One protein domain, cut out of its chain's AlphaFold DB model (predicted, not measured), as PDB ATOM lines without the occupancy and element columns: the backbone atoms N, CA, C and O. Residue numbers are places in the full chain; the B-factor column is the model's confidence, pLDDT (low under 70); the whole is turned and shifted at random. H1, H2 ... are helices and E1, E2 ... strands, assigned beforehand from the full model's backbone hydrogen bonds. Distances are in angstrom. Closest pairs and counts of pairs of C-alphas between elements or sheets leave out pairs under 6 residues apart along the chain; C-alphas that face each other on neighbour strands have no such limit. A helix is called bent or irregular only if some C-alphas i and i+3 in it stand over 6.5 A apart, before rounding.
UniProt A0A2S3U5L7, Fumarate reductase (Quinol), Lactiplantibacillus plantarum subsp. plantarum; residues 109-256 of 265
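AT A GLANCE: This is residues 109 to 256 of the 265 residues of the protein "Fumarate reductase (Quinol)" of Lactiplantibacillus plantarum subsp. plantarum (UniProt A0A2S3U5L7). The model is an open U: at one end a small three-stranded sheet, E1 E2 E4, has H1 over one face and H5 beside H1, and at the other end H3 and the arm H4a cross steeply. The second arm of the same bent helix, H4b, runs between the two ends as the base of the U, with H2 packed across it, while the short strand E3 is apart from H4b and has short pairings with residues 151 to 152 and 213 to 214 of the long links. The printed part has 148 residues with five named helices and four named strands, in the order E1 H1 E2 H2 H3 H4 E3 H5 E4. The sheet's order is E1 E2 E4, all parallel, and the class is mostly helix. The whole is compact, with a radius of gyration of the C-alphas of 15.9 A and spans of 42 by 31 by 28 A.

HOW THE PARTS SIT: In the sheet, E2, residues 131 to 135, is the inner strand, and E1, residues 109 to 111, and E4, residues 252 to 255, are the edge strands. E1 and E2 are parallel at 21 degrees, with N 110 and O 132 within hydrogen-bond range at 2.8 A. E2 and E4 are parallel at 10 degrees, with N 254 and O 133 within hydrogen-bond range at 3.0 A. H1, residues 115 to 126, is on the sheet at a height of 9.0 A, over E1 and E2, and runs along the strands, at 5 degrees to E1 on the local plane. H1 on one face of this sheet makes two layers, one of helix and one of strands. E1, H1 and E2 form a strand-helix-strand unit, two parallel neighbour strands with a helix between, and its crossover is right-handed. H5, residues 235 to 247, only grazes the sheet with its residues 243 to 247. It touches H1 at a shallow tilt of 27 degrees, the same way; their closest C-alphas are those of Cys 122 and Leu 246, 6.4 A apart. H4, residues 187 to 208, was assigned as one helix by its hydrogen bonds but is bent, with C-alphas 195 and 198 6.9 A apart; its arms H4a, residues 187 to 195, and H4b, residues 198 to 208, stand at a steep tilt of 48 degrees. Taken whole, H4 is the hub, touching four other helices. With its residues 241 to 245 alone, H5 touches H4b at a steep tilt of 64 degrees, the same way, closest at the C-alphas of Ala 208 and Val 242, 5.1 A. H1 and H4b only just touch, with 3 pairs of C-alphas within 8 A, made by residues 119 to 122 of H1 alone; they are about perpendicular at 74 degrees, and the closest C-alphas are those of Val 119 and Ile 204, 7.0 A. H2, residues 157 to 162, touches H4b about perpendicular at 88 degrees, closest at the C-alphas of Val 158 and Asp 202, 6.3 A. H3, residues 170 to 180, touches H4a at a steep tilt of 45 degrees, opposite ways, closest at the C-alphas of Pro 170 and Val 194, 4.9 A. E3, residues 227 to 229, pairs with no named strand, but residues 151 to 152 and 213 to 214 make short antiparallel pairings with residues of it. H1 is apart from H3 and from H4a. Every O i to N i+4 pair is within hydrogen-bond range in H1, H2, H3, H4a, H4b and H5.

IN THESE COORDINATES: E1, residues 109 to 111, begins at C-alpha 109 at (21.079, 17.251, 99.419) and is 6.6 A from first to last C-alpha. H1 is 16.5 A long, E2 13.3 A, H3 15.4 A, H4a 12.2 A, H4b 15.7 A and H5 18.1 A. H4b begins at C-alpha 198 at (5.904, 34.608, 88.465). E4 ends at C-alpha 255 at (30.868, 17.616, 90.393).

THE WHOLE: The C-alphas of His 167 and Arg 256 are the two farthest apart, at 45.3 A. The printed part, residues 109 to 256, has no cut. The links from E2 to H2, 21 residues, and from H4 to E3, 18 residues, are long. The mean pLDDT of the printed part is 93.0; residues 250 to 256 are under 70, and E4 has a mean of 62.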
ATOM      1  N   LEU A 109      20.336  17.845 100.528       94.81
ATOM      2  CA  LEU A 109      21.079  17.251  99.419       94.81
ATOM      3  C   LEU A 109      20.268  17.394  98.129       94.81
ATOM      4  O   LEU A 109      19.134  16.934  98.049       94.81
ATOM      5  N   ILE A 110      20.877  17.993  97.111       94.44
ATOM      6  CA  ILE A 110      20.286  18.174  95.787       94.44
ATOM      7  C   ILE A 110      20.979  17.241  94.805       94.44
ATOM      8  O   ILE A 110      22.206  17.250  94.689       94.44
ATOM      9  N   ILE A 111      20.188  16.455  94.077       94.88
ATOM     10  CA  ILE A 111      20.678  15.521  93.064       94.88
ATOM     11  C   ILE A 111      20.330  16.076  91.683       94.88
ATOM     12  O   ILE A 111      19.166  16.103  91.295       94.88
ATOM     13  N   GLY A 112      21.354  16.501  90.943       92.81
ATOM     14  CA  GLY A 112      21.240  17.090  89.610       92.81
ATOM     15  C   GLY A 112      21.584  18.579  89.595       92.81
ATOM     16  O   GLY A 112      20.992  19.384  90.306       92.81
ATOM     17  N   GLY A 113      22.533  18.951  88.739       93.75
ATOM     18  CA  GLY A 113      23.015  20.315  88.514       93.75
ATOM     19  C   GLY A 113      22.353  21.022  87.333       93.75
ATOM     20  O   GLY A 113      22.983  21.888  86.729       93.75
ATOM     21  N   GLY A 114      21.135  20.621  86.960       94.75
ATOM     22  CA  GLY A 114      20.291  21.346  86.003       94.75
ATOM     23  C   GLY A 114      19.560  22.525  86.653       94.75
ATOM     24  O   GLY A 114      19.705  22.765  87.850       94.75
ATOM     25  N   GLU A 115      18.742  23.238  85.877       95.25
ATOM     26  CA  GLU A 115      18.009  24.427  86.344       95.25
ATOM     27  C   GLU A 115      17.223  24.195  87.636       95.25
ATOM     28  O   GLU A 115      17.438  24.908  88.612       95.25
ATOM     29  N   ALA A 116      16.395  23.147  87.689       95.62
ATOM     30  CA  ALA A 116      15.596  22.834  88.872       95.62
ATOM     31  C   ALA A 116      16.456  22.645  90.135       95.62
ATOM     32  O   ALA A 116      16.136  23.186  91.191       95.62
ATOM     33  N   GLY A 117      17.576  21.920  90.028       96.00
ATOM     34  CA  GLY A 117      18.484  21.693  91.153       96.00
ATOM     35  C   GLY A 117      19.222  22.961  91.583       96.00
ATOM     36  O   GLY A 117      19.372  23.219  92.777       96.00
ATOM     37  N   LEU A 118      19.632  23.796  90.626       95.50
ATOM     38  CA  LEU A 118      20.269  25.079  90.916       95.50
ATOM     39  C   LEU A 118      19.296  26.047  91.608       95.50
ATOM     40  O   LEU A 118      19.644  26.611  92.644       95.50
ATOM     41  N   VAL A 119      18.067  26.187  91.101       96.00
ATOM     42  CA  VAL A 119      17.030  27.048  91.700       96.00
ATOM     43  C   VAL A 119      16.612  26.534  93.080       96.00
ATOM     44  O   VAL A 119      16.505  27.326  94.019       96.00
ATOM     45  N   ALA A 120      16.461  25.215  93.250       96.25
ATOM     46  CA  ALA A 120      16.220  24.608  94.557       96.25
ATOM     47  C   ALA A 120      17.360  24.914  95.544       96.25
ATOM     48  O   ALA A 120      17.105  25.236  96.707       96.25
ATOM     49  N   GLY A 121      18.611  24.893  95.074       94.38
ATOM     50  CA  GLY A 121      19.783  25.277  95.858       94.38
ATOM     51  C   GLY A 121      19.737  26.737  96.292       94.38
ATOM     52  O   GLY A 121      19.952  27.030  97.469       94.38
ATOM     53  N   CYS A 122      19.379  27.644  95.379       94.50
ATOM     54  CA  CYS A 122      19.206  29.063  95.691       94.50
ATOM     55  C   CYS A 122      18.144  29.257  96.773       94.50
ATOM     56  O   CYS A 122      18.365  29.980  97.749       94.50
ATOM     57  N   ARG A 123      16.999  28.575  96.630       95.19
ATOM     58  CA  ARG A 123      15.900  28.654  97.591       95.19
ATOM     59  C   ARG A 123      16.306  28.129  98.965       95.19
ATOM     60  O   ARG A 123      16.123  28.847  99.946       95.19
ATOM     61  N   ALA A 124      16.899  26.941  99.043       95.00
ATOM     62  CA  ALA A 124      17.349  26.359 100.305       95.00
ATOM     63  C   ALA A 124      18.409  27.233 101.008       95.00
ATOM     64  O   ALA A 124      18.298  27.484 102.209       95.00
ATOM     65  N   LEU A 125      19.376  27.791 100.267       91.38
ATOM     66  CA  LEU A 125      20.362  28.723 100.831       91.38
ATOM     67  C   LEU A 125      19.722  30.025 101.325       91.38
ATOM     68  O   LEU A 125      20.097  30.521 102.384       91.38
ATOM     69  N   SER A 126      18.730  30.570 100.607       92.56
ATOM     70  CA  SER A 126      17.982  31.752 101.075       92.56
ATOM     71  C   SER A 126      17.231  31.511 102.389       92.56
ATOM     72  O   SER A 126      16.924  32.461 103.102       92.56
ATOM     73  N   MET A 127      16.983  30.244 102.731       94.94
ATOM     74  CA  MET A 127      16.374  29.809 103.989       94.94
ATOM     75  C   MET A 127      17.421  29.423 105.050       94.94
ATOM     76  O   MET A 127      17.072  28.828 106.069       94.94
ATOM     77  N   GLY A 128      18.704  29.724 104.812       92.62
ATOM     78  CA  GLY A 128      19.804  29.475 105.746       92.62
ATOM     79  C   GLY A 128      20.227  28.008 105.877       92.62
ATOM     80  O   GLY A 128      20.949  27.676 106.814       92.62
ATOM     81  N   GLN A 129      19.786  27.131 104.971       94.62
ATOM     82  CA  GLN A 129      20.124  25.705 105.010       94.62
ATOM     83  C   GLN A 129      21.541  25.451 104.492       94.62
ATOM     84  O   GLN A 129      21.995  26.114 103.558       94.62
ATOM     85  N   LYS A 130      22.229  24.438 105.027       91.25
ATOM     86  CA  LYS A 130      23.439  23.896 104.397       91.25
ATOM     87  C   LYS A 130      23.027  23.017 103.227       91.25
ATOM     88  O   LYS A 130      22.252  22.075 103.395       91.25
ATOM     89  N   VAL A 131      23.553  23.336 102.049       90.75
ATOM     90  CA  VAL A 131      23.185  22.674 100.796       90.75
ATOM     91  C   VAL A 131      24.412  22.045 100.156       90.75
ATOM     92  O   VAL A 131      25.409  22.725  99.893       90.75
ATOM     93  N   ILE A 132      24.299  20.761  99.831       91.88
ATOM     94  CA  ILE A 132      25.215  20.063  98.931       91.88
ATOM     95  C   ILE A 132      24.461  19.748  97.646       91.88
ATOM     96  O   ILE A 132      23.346  19.234  97.693       91.88
ATOM     97  N   LEU A 133      25.085  20.024  96.502       91.25
ATOM     98  CA  LEU A 133      24.599  19.582  95.197       91.25
ATOM     99  C   LEU A 133      25.559  18.549  94.614       91.25
ATOM    100  O   LEU A 133      26.776  18.760  94.602       91.25
ATOM    101  N   VAL A 134      25.003  17.455  94.100       91.69
ATOM    102  CA  VAL A 134      25.742  16.429  93.361       91.69
ATOM    103  C   VAL A 134      25.302  16.408  91.901       91.69
ATOM    104  O   VAL A 134      24.114  16.410  91.589       91.69
ATOM    105  N   GLU A 135      26.278  16.365  90.999       90.19
ATOM    106  CA  GLU A 135      26.072  16.247  89.556       90.19
ATOM    107  C   GLU A 135      26.982  15.140  89.019       90.19
ATOM    108  O   GLU A 135      28.168  15.048  89.371       90.19
ATOM    109  N   LYS A 136      26.410  14.269  88.184       87.12
ATOM    110  CA  LYS A 136      27.139  13.152  87.581       87.12
ATOM    111  C   LYS A 136      28.095  13.652  86.495       87.12
ATOM    112  O   LYS A 136      29.205  13.140  86.370       87.12
ATOM    113  N   ASN A 137      27.688  14.659  85.732       87.94
ATOM    114  CA  ASN A 137      28.491  15.247  84.678       87.94
ATOM    115  C   ASN A 137      29.675  16.031  85.260       87.94
ATOM    116  O   ASN A 137      29.703  16.457  86.419       87.94
ATOM    117  N   GLY A 138      30.684  16.244  84.419       85.94
ATOM    118  CA  GLY A 138      31.808  17.110  84.752       85.94
ATOM    119  C   GLY A 138      31.491  18.603  84.659       85.94
ATOM    120  O   GLY A 138      32.373  19.411  84.933       85.94
ATOM    121  N   TYR A 139      30.263  18.971  84.293       88.81
ATOM    122  CA  TYR A 139      29.764  20.334  84.108       88.81
ATOM    123  C   TYR A 139      28.324  20.452  84.627       88.81
ATOM    124  O   TYR A 139      27.636  19.443  84.783       88.81
ATOM    125  N   LEU A 140      27.877  21.680  84.891       92.31
ATOM    126  CA  LEU A 140      26.506  21.987  85.305       92.31
ATOM    127  C   LEU A 140      25.627  22.293  84.092       92.31
ATOM    128  O   LEU A 140      26.124  22.717  83.048       92.31
ATOM    129  N   GLY A 141      24.317  22.132  84.262       92.00
ATOM    130  CA  GLY A 141      23.308  22.569  83.303       92.00
ATOM    131  C   GLY A 141      22.424  21.470  82.737       92.00
ATOM    132  O   GLY A 141      21.332  21.778  82.281       92.00
ATOM    133  N   GLY A 142      22.839  20.200  82.780       91.75
ATOM    134  CA  GLY A 142      22.043  19.097  82.226       91.75
ATOM    135  C   GLY A 142      21.538  19.397  80.806       91.75
ATOM    136  O   GLY A 142      22.294  19.903  79.983       91.75
ATOM    137  N   ALA A 143      20.257  19.129  80.533       91.88
ATOM    138  CA  ALA A 143      19.619  19.509  79.269       91.88
ATOM    139  C   ALA A 143      19.348  21.022  79.154       91.88
ATOM    140  O   ALA A 143      19.318  21.542  78.042       91.88
ATOM    141  N   THR A 144      19.211  21.742  80.277       94.31
ATOM    142  CA  THR A 144      18.981  23.197  80.290       94.31
ATOM    143  C   THR A 144      20.057  23.930  79.493       94.31
ATOM    144  O   THR A 144      19.739  24.853  78.757       94.31
ATOM    145  N   ILE A 145      21.322  23.494  79.548       91.69
ATOM    146  CA  ILE A 145      22.421  24.157  78.822       91.69
ATOM    147  C   ILE A 145      22.239  24.191  77.294       91.69
ATOM    148  O   ILE A 145      22.916  24.963  76.620       91.69
ATOM    149  N   LEU A 146      21.347  23.356  76.753       89.88
ATOM    150  CA  LEU A 146      21.024  23.282  75.329       89.88
ATOM    151  C   LEU A 146      19.890  24.241  74.924       89.88
ATOM    152  O   LEU A 146      19.649  24.422  73.735       89.88
ATOM    153  N   ASN A 147      19.188  24.846  75.888       90.00
ATOM    154  CA  ASN A 147      18.107  25.800  75.645       90.00
ATOM    155  C   ASN A 147      18.660  27.230  75.470       90.00
ATOM    156  O   ASN A 147      19.603  27.635  76.159       90.00
ATOM    157  N   GLY A 148      18.019  28.018  74.604       89.88
ATOM    158  CA  GLY A 148      18.321  29.431  74.353       89.88
ATOM    159  C   GLY A 148      17.895  30.428  75.445       89.88
ATOM    160  O   GLY A 148      17.684  31.596  75.149       89.88
ATOM    161  N   SER A 149      17.747  29.999  76.701       93.69
ATOM    162  CA  SER A 149      17.222  30.740  77.865       93.69
ATOM    163  C   SER A 149      15.765  31.213  77.781       93.69
ATOM    164  O   SER A 149      15.340  32.000  78.624       93.69
ATOM    165  N   ASN A 150      15.000  30.738  76.799       95.44
ATOM    166  CA  ASN A 150      13.601  31.117  76.626       95.44
ATOM    167  C   ASN A 150      12.729  30.418  77.678       95.44
ATOM    168  O   ASN A 150      12.713  29.185  77.753       95.44
ATOM    169  N   VAL A 151      12.016  31.214  78.474       96.38
ATOM    170  CA  VAL A 151      11.114  30.757  79.534       96.38
ATOM    171  C   VAL A 151       9.824  31.571  79.532       96.38
ATOM    172  O   VAL A 151       9.777  32.704  79.054       96.38
ATOM    173  N   VAL A 152       8.762  31.005  80.099       97.19
ATOM    174  CA  VAL A 152       7.508  31.732  80.334       97.19
ATOM    175  C   VAL A 152       7.654  32.611  81.575       97.19
ATOM    176  O   VAL A 152       8.088  32.132  82.617       97.19
ATOM    177  N   GLY A 153       7.289  33.889  81.456       97.19
ATOM    178  CA  GLY A 153       7.378  34.886  82.527       97.19
ATOM    179  C   GLY A 153       6.050  35.223  83.216       97.19
ATOM    180  O   GLY A 153       6.004  36.175  83.993       97.19
ATOM    181  N   THR A 154       4.966  34.503  82.923       97.56
ATOM    182  CA  THR A 154       3.606  34.816  83.397       97.56
ATOM    183  C   THR A 154       3.533  35.074  84.900       97.56
ATOM    184  O   THR A 154       4.023  34.286  85.709       97.56
ATOM    185  N   GLY A 155       2.900  36.191  85.265       95.62
ATOM    186  CA  GLY A 155       2.688  36.599  86.654       95.62
ATOM    187  C   GLY A 155       3.920  37.148  87.382       95.62
ATOM    188  O   GLY A 155       3.826  37.373  88.584       95.62
ATOM    189  N   SER A 156       5.063  37.332  86.707       97.31
ATOM    190  CA  SER A 156       6.245  37.995  87.292       97.31
ATOM    191  C   SER A 156       6.225  39.505  87.071       97.31
ATOM    192  O   SER A 156       5.803  39.974  86.008       97.31
ATOM    193  N   ASP A 157       6.785  40.254  88.022       96.12
ATOM    194  CA  ASP A 157       7.053  41.687  87.857       96.12
ATOM    195  C   ASP A 157       8.031  41.930  86.696       96.12
ATOM    196  O   ASP A 157       7.878  42.882  85.929       96.12
ATOM    197  N   VAL A 158       9.018  41.038  86.527       96.19
ATOM    198  CA  VAL A 158       9.980  41.077  85.412       96.19
ATOM    199  C   VAL A 158       9.272  41.049  84.055       96.19
ATOM    200  O   VAL A 158       9.524  41.901  83.204       96.19
ATOM    201  N   SER A 159       8.372  40.088  83.837       96.25
ATOM    202  CA  SER A 159       7.632  39.972  82.575       96.25
ATOM    203  C   SER A 159       6.658  41.133  82.391       96.25
ATOM    204  O   SER A 159       6.568  41.701  81.303       96.25
ATOM    205  N   ALA A 160       5.979  41.547  83.463       95.19
ATOM    206  CA  ALA A 160       5.055  42.675  83.439       95.19
ATOM    207  C   ALA A 160       5.734  43.972  82.955       95.19
ATOM    208  O   ALA A 160       5.168  44.691  82.132       95.19
ATOM    209  N   GLN A 161       6.976  44.226  83.382       95.12
ATOM    210  CA  GLN A 161       7.785  45.356  82.906       95.12
ATOM    211  C   GLN A 161       8.202  45.220  81.435       95.12
ATOM    212  O   GLN A 161       8.221  46.209  80.712       95.12
ATOM    213  N   ILE A 162       8.535  44.010  80.980       96.81
ATOM    214  CA  ILE A 162       8.981  43.747  79.601       96.81
ATOM    215  C   ILE A 162       7.838  43.896  78.585       96.81
ATOM    216  O   ILE A 162       8.077  44.274  77.437       96.81
ATOM    217  N   PHE A 163       6.610  43.566  78.987       95.75
ATOM    218  CA  PHE A 163       5.434  43.548  78.114       95.75
ATOM    219  C   PHE A 163       4.438  44.683  78.383       95.75
ATOM    220  O   PHE A 163       3.296  44.590  77.935       95.75
ATOM    221  N   ASP A 164       4.842  45.732  79.103       90.94
ATOM    222  CA  ASP A 164       4.003  46.896  79.422       90.94
ATOM    223  C   ASP A 164       2.648  46.521  80.066       90.94
ATOM    224  O   ASP A 164       1.603  47.068  79.716       90.94
ATOM    225  N   ASN A 165       2.655  45.580  81.020       80.12
ATOM    226  CA  ASN A 165       1.458  45.054  81.692       80.12
ATOM    227  C   ASN A 165       0.377  44.561  80.715       80.12
ATOM    228  O   ASN A 165      -0.793  44.923  80.839       80.12
ATOM    229  N   ASN A 166       0.750  43.692  79.777       82.69
ATOM    230  CA  ASN A 166      -0.124  43.067  78.773       82.69
ATOM    231  C   ASN A 166      -1.338  42.262  79.312       82.69
ATOM    232  O   ASN A 166      -1.990  41.572  78.531       82.69
ATOM    233  N   HIS A 167      -1.652  42.345  80.606       88.69
ATOM    234  CA  HIS A 167      -2.719  41.617  81.293       88.69
ATOM    235  C   HIS A 167      -2.586  40.085  81.220       88.69
ATOM    236  O   HIS A 167      -3.591  39.383  81.306       88.69
ATOM    237  N   ASP A 168      -1.364  39.558  81.074       95.50
ATOM    238  CA  ASP A 168      -1.102  38.118  81.175       95.50
ATOM    239  C   ASP A 168      -1.459  37.582  82.573       95.50
ATOM    240  O   ASP A 168      -1.189  38.228  83.589       95.50
ATOM    241  N   THR A 169      -2.062  36.393  82.628       96.75
ATOM    242  CA  THR A 169      -2.533  35.770  83.876       96.75
ATOM    243  C   THR A 169      -2.191  34.279  83.930       96.75
ATOM    244  O   THR A 169      -2.155  33.615  82.887       96.75
ATOM    245  N   PRO A 170      -1.971  33.714  85.132       97.88
ATOM    246  CA  PRO A 170      -1.786  32.275  85.306       97.88
ATOM    247  C   PRO A 170      -2.911  31.438  84.681       97.88
ATOM    248  O   PRO A 170      -2.639  30.409  84.066       97.88
ATOM    249  N   GLU A 171      -4.161  31.897  84.762       98.06
ATOM    250  CA  GLU A 171      -5.330  31.206  84.214       98.06
ATOM    251  C   GLU A 171      -5.294  31.128  82.685       98.06
ATOM    252  O   GLU A 171      -5.605  30.080  82.119       98.06
ATOM    253  N   MET A 172      -4.873  32.201  82.006       97.75
ATOM    254  CA  MET A 172      -4.689  32.185  80.549       97.75
ATOM    255  C   MET A 172      -3.622  31.168  80.139       97.75
ATOM    256  O   MET A 172      -3.805  30.424  79.174       97.75
ATOM    257  N   LEU A 173      -2.526  31.076  80.896       98.06
ATOM    258  CA  LEU A 173      -1.509  30.053  80.665       98.06
ATOM    259  C   LEU A 173      -2.013  28.641  80.955       98.06
ATOM    260  O   LEU A 173      -1.717  27.735  80.180       98.06
ATOM    261  N   ALA A 174      -2.798  28.443  82.011       98.25
ATOM    262  CA  ALA A 174      -3.401  27.145  82.298       98.25
ATOM    263  C   ALA A 174      -4.327  26.688  81.163       98.25
ATOM    264  O   ALA A 174      -4.273  25.523  80.770       98.25
ATOM    265  N   GLN A 175      -5.122  27.602  80.597       98.00
ATOM    266  CA  GLN A 175      -5.987  27.326  79.447       98.00
ATOM    267  C   GLN A 175      -5.187  26.975  78.189       98.00
ATOM    268  O   GLN A 175      -5.553  26.042  77.477       98.00
ATOM    269  N   ASP A 176      -4.089  27.686  77.921       98.00
ATOM    270  CA  ASP A 176      -3.206  27.359  76.799       98.00
ATOM    271  C   ASP A 176      -2.579  25.967  76.975       98.00
ATOM    272  O   ASP A 176      -2.626  25.154  76.060       98.00
ATOM    273  N   VAL A 177      -2.079  25.641  78.173       97.69
ATOM    274  CA  VAL A 177      -1.511  24.315  78.476       97.69
ATOM    275  C   VAL A 177      -2.553  23.202  78.341       97.69
ATOM    276  O   VAL A 177      -2.259  22.158  77.756       97.69
ATOM    277  N   ALA A 178      -3.762  23.399  78.869       97.44
ATOM    278  CA  ALA A 178      -4.842  22.417  78.780       97.44
ATOM    279  C   ALA A 178      -5.238  22.155  77.318       97.44
ATOM    280  O   ALA A 178      -5.307  21.002  76.891       97.44
ATOM    281  N   ARG A 179      -5.374  23.224  76.520       97.56
ATOM    282  CA  ARG A 179      -5.665  23.136  75.085       97.56
ATOM    283  C   ARG A 179      -4.582  22.369  74.325       97.56
ATOM    284  O   ARG A 179      -4.908  21.411  73.628       97.56
ATOM    285  N   GLU A 180      -3.314  22.748  74.480       97.06
ATOM    286  CA  GLU A 180      -2.203  22.127  73.739       97.06
ATOM    287  C   GLU A 180      -1.928  20.685  74.171       97.06
ATOM    288  O   GLU A 180      -1.485  19.856  73.376       97.06
ATOM    289  N   SER A 181      -2.227  20.350  75.426       96.75
ATOM    290  CA  SER A 181      -2.118  18.978  75.922       96.75
ATOM    291  C   SER A 181      -3.364  18.127  75.667       96.75
ATOM    292  O   SER A 181      -3.395  16.977  76.104       96.75
ATOM    293  N   LEU A 182      -4.381  18.643  74.964       97.19
ATOM    294  CA  LEU A 182      -5.657  17.955  74.731       97.19
ATOM    295  C   LEU A 182      -6.316  17.467  76.036       97.19
ATOM    296  O   LEU A 182      -6.842  16.355  76.087       97.19
ATOM    297  N   GLU A 183      -6.246  18.279  77.097       96.88
ATOM    298  CA  GLU A 183      -6.779  17.978  78.437       96.88
ATOM    299  C   GLU A 183      -6.164  16.721  79.090       96.88
ATOM    300  O   GLU A 183      -6.762  16.091  79.964       96.88
ATOM    301  N   THR A 184      -4.961  16.314  78.665       97.81
ATOM    302  CA  THR A 184      -4.245  15.162  79.252       97.81
ATOM    303  C   THR A 184      -3.334  15.545  80.417       97.81
ATOM    304  O   THR A 184      -2.808  14.672  81.114       97.81
ATOM    305  N   ASN A 185      -3.131  16.843  80.650       96.44
ATOM    306  CA  ASN A 185      -2.399  17.359  81.796       96.44
ATOM    307  C   ASN A 185      -3.154  17.102  83.110       96.44
ATOM    308  O   ASN A 185      -4.377  17.047  83.153       96.44
ATOM    309  N   TYR A 186      -2.419  17.010  84.220       97.75
ATOM    310  CA  TYR A 186      -3.025  17.003  85.550       97.75
ATOM    311  C   TYR A 186      -3.362  18.445  85.961       97.75
ATOM    312  O   TYR A 186      -2.423  19.206  86.224       97.75
ATOM    313  N   PRO A 187      -4.646  18.834  86.098       96.50
ATOM    314  CA  PRO A 187      -5.005  20.236  86.319       96.50
ATOM    315  C   PRO A 187      -4.383  20.823  87.587       96.50
ATOM    316  O   PRO A 187      -3.896  21.943  87.565       96.50
ATOM    317  N   ALA A 188      -4.295  20.038  88.665       97.75
ATOM    318  CA  ALA A 188      -3.669  20.473  89.914       97.75
ATOM    319  C   ALA A 188      -2.162  20.766  89.775       97.75
ATOM    320  O   ALA A 188      -1.643  21.650  90.452       97.75
ATOM    321  N   LEU A 189      -1.444  20.045  88.903       97.94
ATOM    322  CA  LEU A 189      -0.025  20.320  88.647       97.94
ATOM    323  C   LEU A 189       0.150  21.535  87.738       97.94
ATOM    324  O   LEU A 189       1.070  22.321  87.953       97.94
ATOM    325  N   THR A 190      -0.732  21.706  86.752       98.06
ATOM    326  CA  THR A 190      -0.753  22.907  85.909       98.06
ATOM    327  C   THR A 190      -1.045  24.142  86.748       98.06
ATOM    328  O   THR A 190      -0.291  25.102  86.661       98.06
ATOM    329  N   ASP A 191      -2.061  24.091  87.607       98.00
ATOM    330  CA  ASP A 191      -2.428  25.177  88.516       98.00
ATOM    331  C   ASP A 191      -1.265  25.566  89.439       98.00
ATOM    332  O   ASP A 191      -0.875  26.735  89.497       98.00
ATOM    333  N   LEU A 192      -0.629  24.570  90.070       98.12
ATOM    334  CA  LEU A 192       0.565  24.787  90.881       98.12
ATOM    335  C   LEU A 192       1.686  25.444  90.066       98.12
ATOM    336  O   LEU A 192       2.323  26.378  90.545       98.12
ATOM    337  N   MET A 193       1.944  24.967  88.848       97.88
ATOM    338  CA  MET A 193       2.993  25.510  87.990       97.88
ATOM    339  C   MET A 193       2.721  26.977  87.643       97.88
ATOM    340  O   MET A 193       3.569  27.824  87.919       97.88
ATOM    341  N   VAL A 194       1.554  27.295  87.074       98.19
ATOM    342  CA  VAL A 194       1.271  28.640  86.546       98.19
ATOM    343  C   VAL A 194       1.265  29.710  87.638       98.19
ATOM    344  O   VAL A 194       1.774  30.805  87.414       98.19
ATOM    345  N   HIS A 195       0.801  29.375  88.844       98.31
ATOM    346  CA  HIS A 195       0.794  30.295  89.985       98.31
ATOM    347  C   HIS A 195       2.170  30.490  90.636       98.31
ATOM    348  O   HIS A 195       2.346  31.406  91.439       98.31
ATOM    349  N   ASN A 196       3.158  29.649  90.309       98.06
ATOM    350  CA  ASN A 196       4.509  29.744  90.864       98.06
ATOM    351  C   ASN A 196       5.556  30.257  89.866       98.06
ATOM    352  O   ASN A 196       6.648  30.615  90.307       98.06
ATOM    353  N   ILE A 197       5.249  30.342  88.564       98.12
ATOM    354  CA  ILE A 197       6.175  30.890  87.553       98.12
ATOM    355  C   ILE A 197       6.604  32.308  87.934       98.12
ATOM    356  O   ILE A 197       7.800  32.561  88.073       98.12
ATOM    357  N   GLY A 198       5.640  33.204  88.164       97.62
ATOM    358  CA  GLY A 198       5.904  34.608  88.465       97.62
ATOM    359  C   GLY A 198       6.875  34.811  89.635       97.62
ATOM    360  O   GLY A 198       7.999  35.282  89.432       97.62
ATOM    361  N   PRO A 199       6.506  34.348  90.845       97.62
ATOM    362  CA  PRO A 199       7.369  34.428  92.019       97.62
ATOM    363  C   PRO A 199       8.732  33.743  91.847       97.62
ATOM    364  O   PRO A 199       9.722  34.203  92.417       97.62
ATOM    365  N   ALA A 200       8.808  32.646  91.082       97.62
ATOM    366  CA  ALA A 200      10.070  31.959  90.822       97.62
ATOM    367  C   ALA A 200      11.004  32.794  89.933       97.62
ATOM    368  O   ALA A 200      12.191  32.902  90.255       97.62
ATOM    369  N   ILE A 201      10.473  33.408  88.869       98.06
ATOM    370  CA  ILE A 201      11.216  34.309  87.979       98.06
ATOM    371  C   ILE A 201      11.723  35.526  88.754       98.06
ATOM    372  O   ILE A 201      12.916  35.831  88.690       98.06
ATOM    373  N   ASP A 202      10.874  36.178  89.547       98.12
ATOM    374  CA  ASP A 202      11.280  37.354  90.326       98.12
ATOM    375  C   ASP A 202      12.343  36.995  91.374       98.12
ATOM    376  O   ASP A 202      13.357  37.690  91.529       98.12
ATOM    377  N   PHE A 203      12.162  35.862  92.061       97.94
ATOM    378  CA  PHE A 203      13.134  35.358  93.024       97.94
ATOM    379  C   PHE A 203      14.495  35.104  92.379       97.94
ATOM    380  O   PHE A 203      15.503  35.608  92.878       97.94
ATOM    381  N   ILE A 204      14.549  34.315  91.300       97.19
ATOM    382  CA  ILE A 204      15.829  33.920  90.707       97.19
ATOM    383  C   ILE A 204      16.519  35.101  90.026       97.19
ATOM    384  O   ILE A 204      17.742  35.222  90.130       97.19
ATOM    385  N   SER A 205      15.744  36.019  89.436       97.19
ATOM    386  CA  SER A 205      16.265  37.254  88.849       97.19
ATOM    387  C   SER A 205      16.979  38.099  89.888       97.19
ATOM    388  O   SER A 205      18.133  38.476  89.695       97.19
ATOM    389  N   LYS A 206      16.350  38.307  91.048       96.50
ATOM    390  CA  LYS A 206      16.966  39.032  92.161       96.50
ATOM    391  C   LYS A 206      18.127  38.266  92.795       96.50
ATOM    392  O   LYS A 206      19.112  38.872  93.213       96.50
ATOM    393  N   PHE A 207      18.008  36.947  92.927       95.06
ATOM    394  CA  PHE A 207      19.015  36.133  93.604       95.06
ATOM    395  C   PHE A 207      20.336  36.092  92.829       95.06
ATOM    396  O   PHE A 207      21.402  36.154  93.449       95.06
ATOM    397  N   ALA A 208      20.255  35.957  91.503       95.56
ATOM    398  CA  ALA A 208      21.396  35.723  90.625       95.56
ATOM    399  C   ALA A 208      21.708  36.883  89.666       95.56
ATOM    400  O   ALA A 208      22.541  36.708  88.777       95.56
ATOM    401  N   ASP A 209      21.070  38.041  89.856       96.12
ATOM    402  CA  ASP A 209      21.245  39.235  89.018       96.12
ATOM    403  C   ASP A 209      21.001  38.929  87.527       96.12
ATOM    404  O   ASP A 209      21.853  39.094  86.641       96.12
ATOM    405  N   LEU A 210      19.824  38.355  87.264       97.00
ATOM    406  CA  LEU A 210      19.377  38.045  85.912       97.00
ATOM    407  C   LEU A 210      18.550  39.208  85.376       97.00
ATOM    408  O   LEU A 210      17.637  39.700  86.038       97.00
ATOM    409  N   HIS A 211      18.860  39.613  84.149       96.62
ATOM    410  CA  HIS A 211      18.137  40.659  83.441       96.62
ATOM    411  C   HIS A 211      17.532  40.036  82.202       96.62
ATOM    412  O   HIS A 211      18.245  39.754  81.245       96.62
ATOM    413  N   TYR A 212      16.235  39.776  82.254       97.69
ATOM    414  CA  TYR A 212      15.521  39.224  81.122       97.69
ATOM    415  C   TYR A 212      15.145  40.321  80.125       97.69
ATOM    416  O   TYR A 212      14.992  41.491  80.477       97.69
ATOM    417  N   GLN A 213      14.975  39.918  78.874       97.19
ATOM    418  CA  GLN A 213      14.415  40.715  77.793       97.19
ATOM    419  C   GLN A 213      13.245  39.960  77.159       97.19
ATOM    420  O   GLN A 213      13.052  38.764  77.403       97.19
ATOM    421  N   LYS A 214      12.473  40.642  76.310       97.31
ATOM    422  CA  LYS A 214      11.468  39.975  75.480       97.31
ATOM    423  C   LYS A 214      12.155  38.935  74.601       97.31
ATOM    424  O   LYS A 214      13.081  39.280  73.870       97.31
ATOM    425  N   ALA A 215      11.677  37.693  74.648       96.75
ATOM    426  CA  ALA A 215      12.274  36.647  73.841       96.75
ATOM    427  C   ALA A 215      12.044  36.876  72.348       96.75
ATOM    428  O   ALA A 215      10.943  37.264  71.936       96.75
ATOM    429  N   GLN A 216      13.063  36.591  71.533       93.44
ATOM    430  CA  GLN A 216      12.959  36.717  70.076       93.44
ATOM    431  C   GLN A 216      11.883  35.793  69.505       93.44
ATOM    432  O   GLN A 216      11.140  36.174  68.602       93.44
ATOM    433  N   THR A 217      11.783  34.581  70.053       94.06
ATOM    434  CA  THR A 217      10.753  33.610  69.691       94.06
ATOM    435  C   THR A 217       9.657  33.595  70.748       94.06
ATOM    436  O   THR A 217       9.920  33.391  71.932       94.06
ATOM    437  N   GLN A 218       8.417  33.783  70.304       96.19
ATOM    438  CA  GLN A 218       7.215  33.572  71.106       96.19
ATOM    439  C   GLN A 218       6.525  32.302  70.590       96.19
ATOM    440  O   GLN A 218       6.498  32.075  69.381       96.19
ATOM    441  N   THR A 219       6.007  31.470  71.492       94.75
ATOM    442  CA  THR A 219       5.267  30.240  71.160       94.75
ATOM    443  C   THR A 219       3.917  30.626  70.547       94.75
ATOM    444  O   THR A 219       3.115  31.237  71.257       94.75
ATOM    445  N   PRO A 220       3.653  30.309  69.264       95.12
ATOM    446  CA  PRO A 220       2.415  30.697  68.579       95.12
ATOM    447  C   PRO A 220       1.141  30.149  69.225       95.12
ATOM    448  O   PRO A 220       0.073  30.736  69.086       95.12
ATOM    449  N   GLU A 221       1.258  29.026  69.926       95.12
ATOM    450  CA  GLU A 221       0.165  28.351  70.612       95.12
ATOM    451  C   GLU A 221      -0.291  29.095  71.876       95.12
ATOM    452  O   GLU A 221      -1.373  28.822  72.393       95.12
ATOM    453  N   HIS A 222       0.498  30.042  72.395       96.38
ATOM    454  CA  HIS A 222       0.089  30.855  73.536       96.38
ATOM    455  C   HIS A 222      -0.879  31.957  73.102       96.38
ATOM    456  O   HIS A 222      -0.664  32.653  72.112       96.38
ATOM    457  N   SER A 223      -1.912  32.190  73.909       96.25
ATOM    458  CA  SER A 223      -2.901  33.249  73.665       96.25
ATOM    459  C   SER A 223      -2.340  34.668  73.823       96.25
ATOM    460  O   SER A 223      -2.956  35.628  73.361       96.25
ATOM    461  N   ILE A 224      -1.169  34.820  74.455       95.88
ATOM    462  CA  ILE A 224      -0.461  36.096  74.583       95.88
ATOM    463  C   ILE A 224       1.056  35.891  74.602       95.88
ATOM    464  O   ILE A 224       1.548  34.886  75.120       95.88
ATOM    465  N   ASN A 225       1.795  36.875  74.084       96.44
ATOM    466  CA  ASN A 225       3.251  36.944  74.215       96.44
ATOM    467  C   ASN A 225       3.642  36.999  75.695       96.44
ATOM    468  O   ASN A 225       3.205  37.897  76.411       96.44
ATOM    469  N   ARG A 226       4.463  36.045  76.130       97.06
ATOM    470  CA  ARG A 226       4.862  35.873  77.538       97.06
ATOM    471  C   ARG A 226       6.231  35.222  77.702       97.06
ATOM    472  O   ARG A 226       6.621  34.882  78.819       97.06
ATOM    473  N   GLN A 227       6.941  34.990  76.597       97.69
ATOM    474  CA  GLN A 227       8.278  34.418  76.631       97.69
ATOM    475  C   GLN A 227       9.309  35.513  76.858       97.69
ATOM    476  O   GLN A 227       9.391  36.486  76.101       97.69
ATOM    477  N   ILE A 228      10.136  35.298  77.868       97.75
ATOM    478  CA  ILE A 228      11.291  36.119  78.200       97.75
ATOM    479  C   ILE A 228      12.560  35.280  78.046       97.75
ATOM    480  O   ILE A 228      12.525  34.054  78.139       97.75
ATOM    481  N   GLU A 229      13.687  35.928  77.787       97.62
ATOM    482  CA  GLU A 229      14.982  35.256  77.640       97.62
ATOM    483  C   GLU A 229      16.110  36.100  78.230       97.62
ATOM    484  O   GLU A 229      15.929  37.288  78.500       97.62
ATOM    485  N   LEU A 230      17.279  35.498  78.434       97.19
ATOM    486  CA  LEU A 230      18.482  36.250  78.779       97.19
ATOM    487  C   LEU A 230      19.109  36.871  77.519       97.19
ATOM    488  O   LEU A 230      18.980  36.303  76.436       97.19
ATOM    489  N   PRO A 231      19.859  37.984  77.632       96.12
ATOM    490  CA  PRO A 231      20.377  38.709  76.474       96.12
ATOM    491  C   PRO A 231      21.326  37.886  75.602       96.12
ATOM    492  O   PRO A 231      21.416  38.117  74.399       96.12
ATOM    493  N   SER A 232      22.030  36.909  76.187       94.12
ATOM    494  CA  SER A 232      22.881  35.986  75.428       94.12
ATOM    495  C   SER A 232      22.109  34.956  74.596       94.12
ATOM    496  O   SER A 232      22.743  34.213  73.844       94.12
ATOM    497  N   ALA A 233      20.784  34.863  74.762       93.56
ATOM    498  CA  ALA A 233      19.946  33.791  74.232       93.56
ATOM    499  C   ALA A 233      20.546  32.402  74.525       93.56
ATOM    500  O   ALA A 233      20.565  31.504  73.681       93.56
ATOM    501  N   SER A 234      21.106  32.229  75.727       92.62
ATOM    502  CA  SER A 234      21.766  30.997  76.141       92.62
ATOM    503  C   SER A 234      21.560  30.723  77.620       92.62
ATOM    504  O   SER A 234      21.959  31.500  78.488       92.62
ATOM    505  N   SER A 235      21.042  29.537  77.938       94.25
ATOM    506  CA  SER A 235      20.932  29.099  79.335       94.25
ATOM    507  C   SER A 235      22.294  28.878  79.998       94.25
ATOM    508  O   SER A 235      22.370  28.701  81.212       94.25
ATOM    509  N   TYR A 236      23.395  28.904  79.238       93.06
ATOM    510  CA  TYR A 236      24.726  28.926  79.831       93.06
ATOM    511  C   TYR A 236      24.942  30.171  80.698       93.06
ATOM    512  O   TYR A 236      25.505  30.046  81.783       93.06
ATOM    513  N   GLU A 237      24.432  31.337  80.285       94.19
ATOM    514  CA  GLU A 237      24.480  32.551  81.106       94.19
ATOM    515  C   GLU A 237      23.743  32.342  82.433       94.19
ATOM    516  O   GLU A 237      24.296  32.643  83.494       94.19
ATOM    517  N   PHE A 238      22.540  31.757  82.386       95.81
ATOM    518  CA  PHE A 238      21.777  31.394  83.581       95.81
ATOM    519  C   PHE A 238      22.612  30.507  84.513       95.81
ATOM    520  O   PHE A 238      22.824  30.842  85.677       95.81
ATOM    521  N   ILE A 239      23.151  29.401  83.989       94.62
ATOM    522  CA  ILE A 239      23.943  28.443  84.770       94.62
ATOM    523  C   ILE A 239      25.161  29.130  85.393       94.62
ATOM    524  O   ILE A 239      25.447  28.916  86.573       94.62
ATOM    525  N   GLN A 240      25.872  29.973  84.641       92.62
ATOM    526  CA  GLN A 240      27.034  30.706  85.141       92.62
ATOM    527  C   GLN A 240      26.663  31.682  86.260       92.62
ATOM    528  O   GLN A 240      27.282  31.647  87.325       92.62
ATOM    529  N   LYS A 241      25.655  32.532  86.053       94.56
ATOM    530  CA  LYS A 241      25.244  33.543  87.037       94.56
ATOM    531  C   LYS A 241      24.685  32.909  88.309       94.56
ATOM    532  O   LYS A 241      25.074  33.294  89.416       94.56
ATOM    533  N   VAL A 242      23.847  31.886  88.163       94.75
ATOM    534  CA  VAL A 242      23.252  31.169  89.294       94.75
ATOM    535  C   VAL A 242      24.316  30.396  90.069       94.75
ATOM    536  O   VAL A 242      24.426  30.567  91.282       94.75
ATOM    537  N   SER A 243      25.165  29.611  89.398       91.06
ATOM    538  CA  SER A 243      26.230  28.860  90.083       91.06
ATOM    539  C   SER A 243      27.254  29.773  90.763       91.06
ATOM    540  O   SER A 243      27.672  29.483  91.883       91.06
ATOM    541  N   LYS A 244      27.604  30.916  90.157       89.56
ATOM    542  CA  LYS A 244      28.454  31.937  90.790       89.56
ATOM    543  C   LYS A 244      27.806  32.497  92.058       89.56
ATOM    544  O   LYS A 244      28.464  32.579  93.094       89.56
ATOM    545  N   SER A 245      26.517  32.824  91.994       88.12
ATOM    546  CA  SER A 245      25.761  33.360  93.133       88.12
ATOM    547  C   SER A 245      25.633  32.352  94.276       88.12
ATOM    548  O   SER A 245      25.754  32.728  95.442       88.12
ATOM    549  N   LEU A 246      25.466  31.066  93.951       85.44
ATOM    550  CA  LEU A 246      25.520  29.966  94.915       85.44
ATOM    551  C   LEU A 246      26.902  29.878  95.586       85.44
ATOM    552  O   LEU A 246      26.987  29.889  96.817       85.44
ATOM    553  N   CYS A 247      27.988  29.840  94.802       80.25
ATOM    554  CA  CYS A 247      29.364  29.750  95.314       80.25
ATOM    555  C   CYS A 247      29.693  30.879  96.302       80.25
ATOM    556  O   CYS A 247      30.262  30.627  97.362       80.25
ATOM    557  N   CYS A 248      29.291  32.117  95.998       78.62
ATOM    558  CA  CYS A 248      29.519  33.268  96.877       78.62
ATOM    559  C   CYS A 248      28.776  33.184  98.225       78.62
ATOM    560  O   CYS A 248      29.109  33.929  99.143       78.62
ATOM    561  N   ARG A 249      27.781  32.298  98.363       79.88
ATOM    562  CA  ARG A 249      26.899  32.183  99.539       79.88
ATOM    563  C   ARG A 249      27.096  30.878 100.321       79.88
ATOM    564  O   ARG A 249      26.206  30.456 101.051       79.88
ATOM    565  N   GLY A 250      28.266  30.245 100.190       65.88
ATOM    566  CA  GLY A 250      28.645  29.069 100.988       65.88
ATOM    567  C   GLY A 250      28.183  27.725 100.419       65.88
ATOM    568  O   GLY A 250      28.222  26.714 101.122       65.88
ATOM    569  N   TRP A 251      27.764  27.688  99.154       69.19
ATOM    570  CA  TRP A 251      27.440  26.444  98.458       69.19
ATOM    571  C   TRP A 251      28.675  25.558  98.247       69.19
ATOM    572  O   TRP A 251      29.719  26.027  97.797       69.19
ATOM    573  N   SER A 252      28.530  24.255  98.510       65.69
ATOM    574  CA  SER A 252      29.526  23.235  98.161       65.69
ATOM    575  C   SER A 252      29.029  22.386  96.989       65.69
ATOM    576  O   SER A 252      28.034  21.668  97.103       65.69
ATOM    577  N   ASN A 253      29.743  22.452  95.863       61.41
ATOM    578  CA  ASN A 253      29.430  21.690  94.656       61.41
ATOM    579  C   ASN A 253      30.326  20.453  94.528       61.41
ATOM    580  O   ASN A 253      31.553  20.565  94.488       61.41
ATOM    581  N   LEU A 254      29.716  19.278  94.397       61.47
ATOM    582  CA  LEU A 254      30.408  18.009  94.197       61.47
ATOM    583  C   LEU A 254      30.188  17.483  92.768       61.47
ATOM    584  O   LEU A 254      29.559  16.447  92.556       61.47
ATOM    585  N   THR A 255      30.761  18.163  91.767       58.03
ATOM    586  CA  THR A 255      30.868  17.616  90.393       58.03
ATOM    587  C   THR A 255      31.850  16.434  90.346       58.03
ATOM    588  O   THR A 255      32.777  16.389  91.156       58.03
ATOM    589  N   ARG A 256      31.687  15.492  89.400       50.94
ATOM    590  CA  ARG A 256      32.478  14.238  89.246       50.94
ATOM    591  C   ARG A 256      32.153  13.082  90.212       50.94
ATOM    592  O   ARG A 256      32.986  12.196  90.400       50.94
TER     593      ARG A 256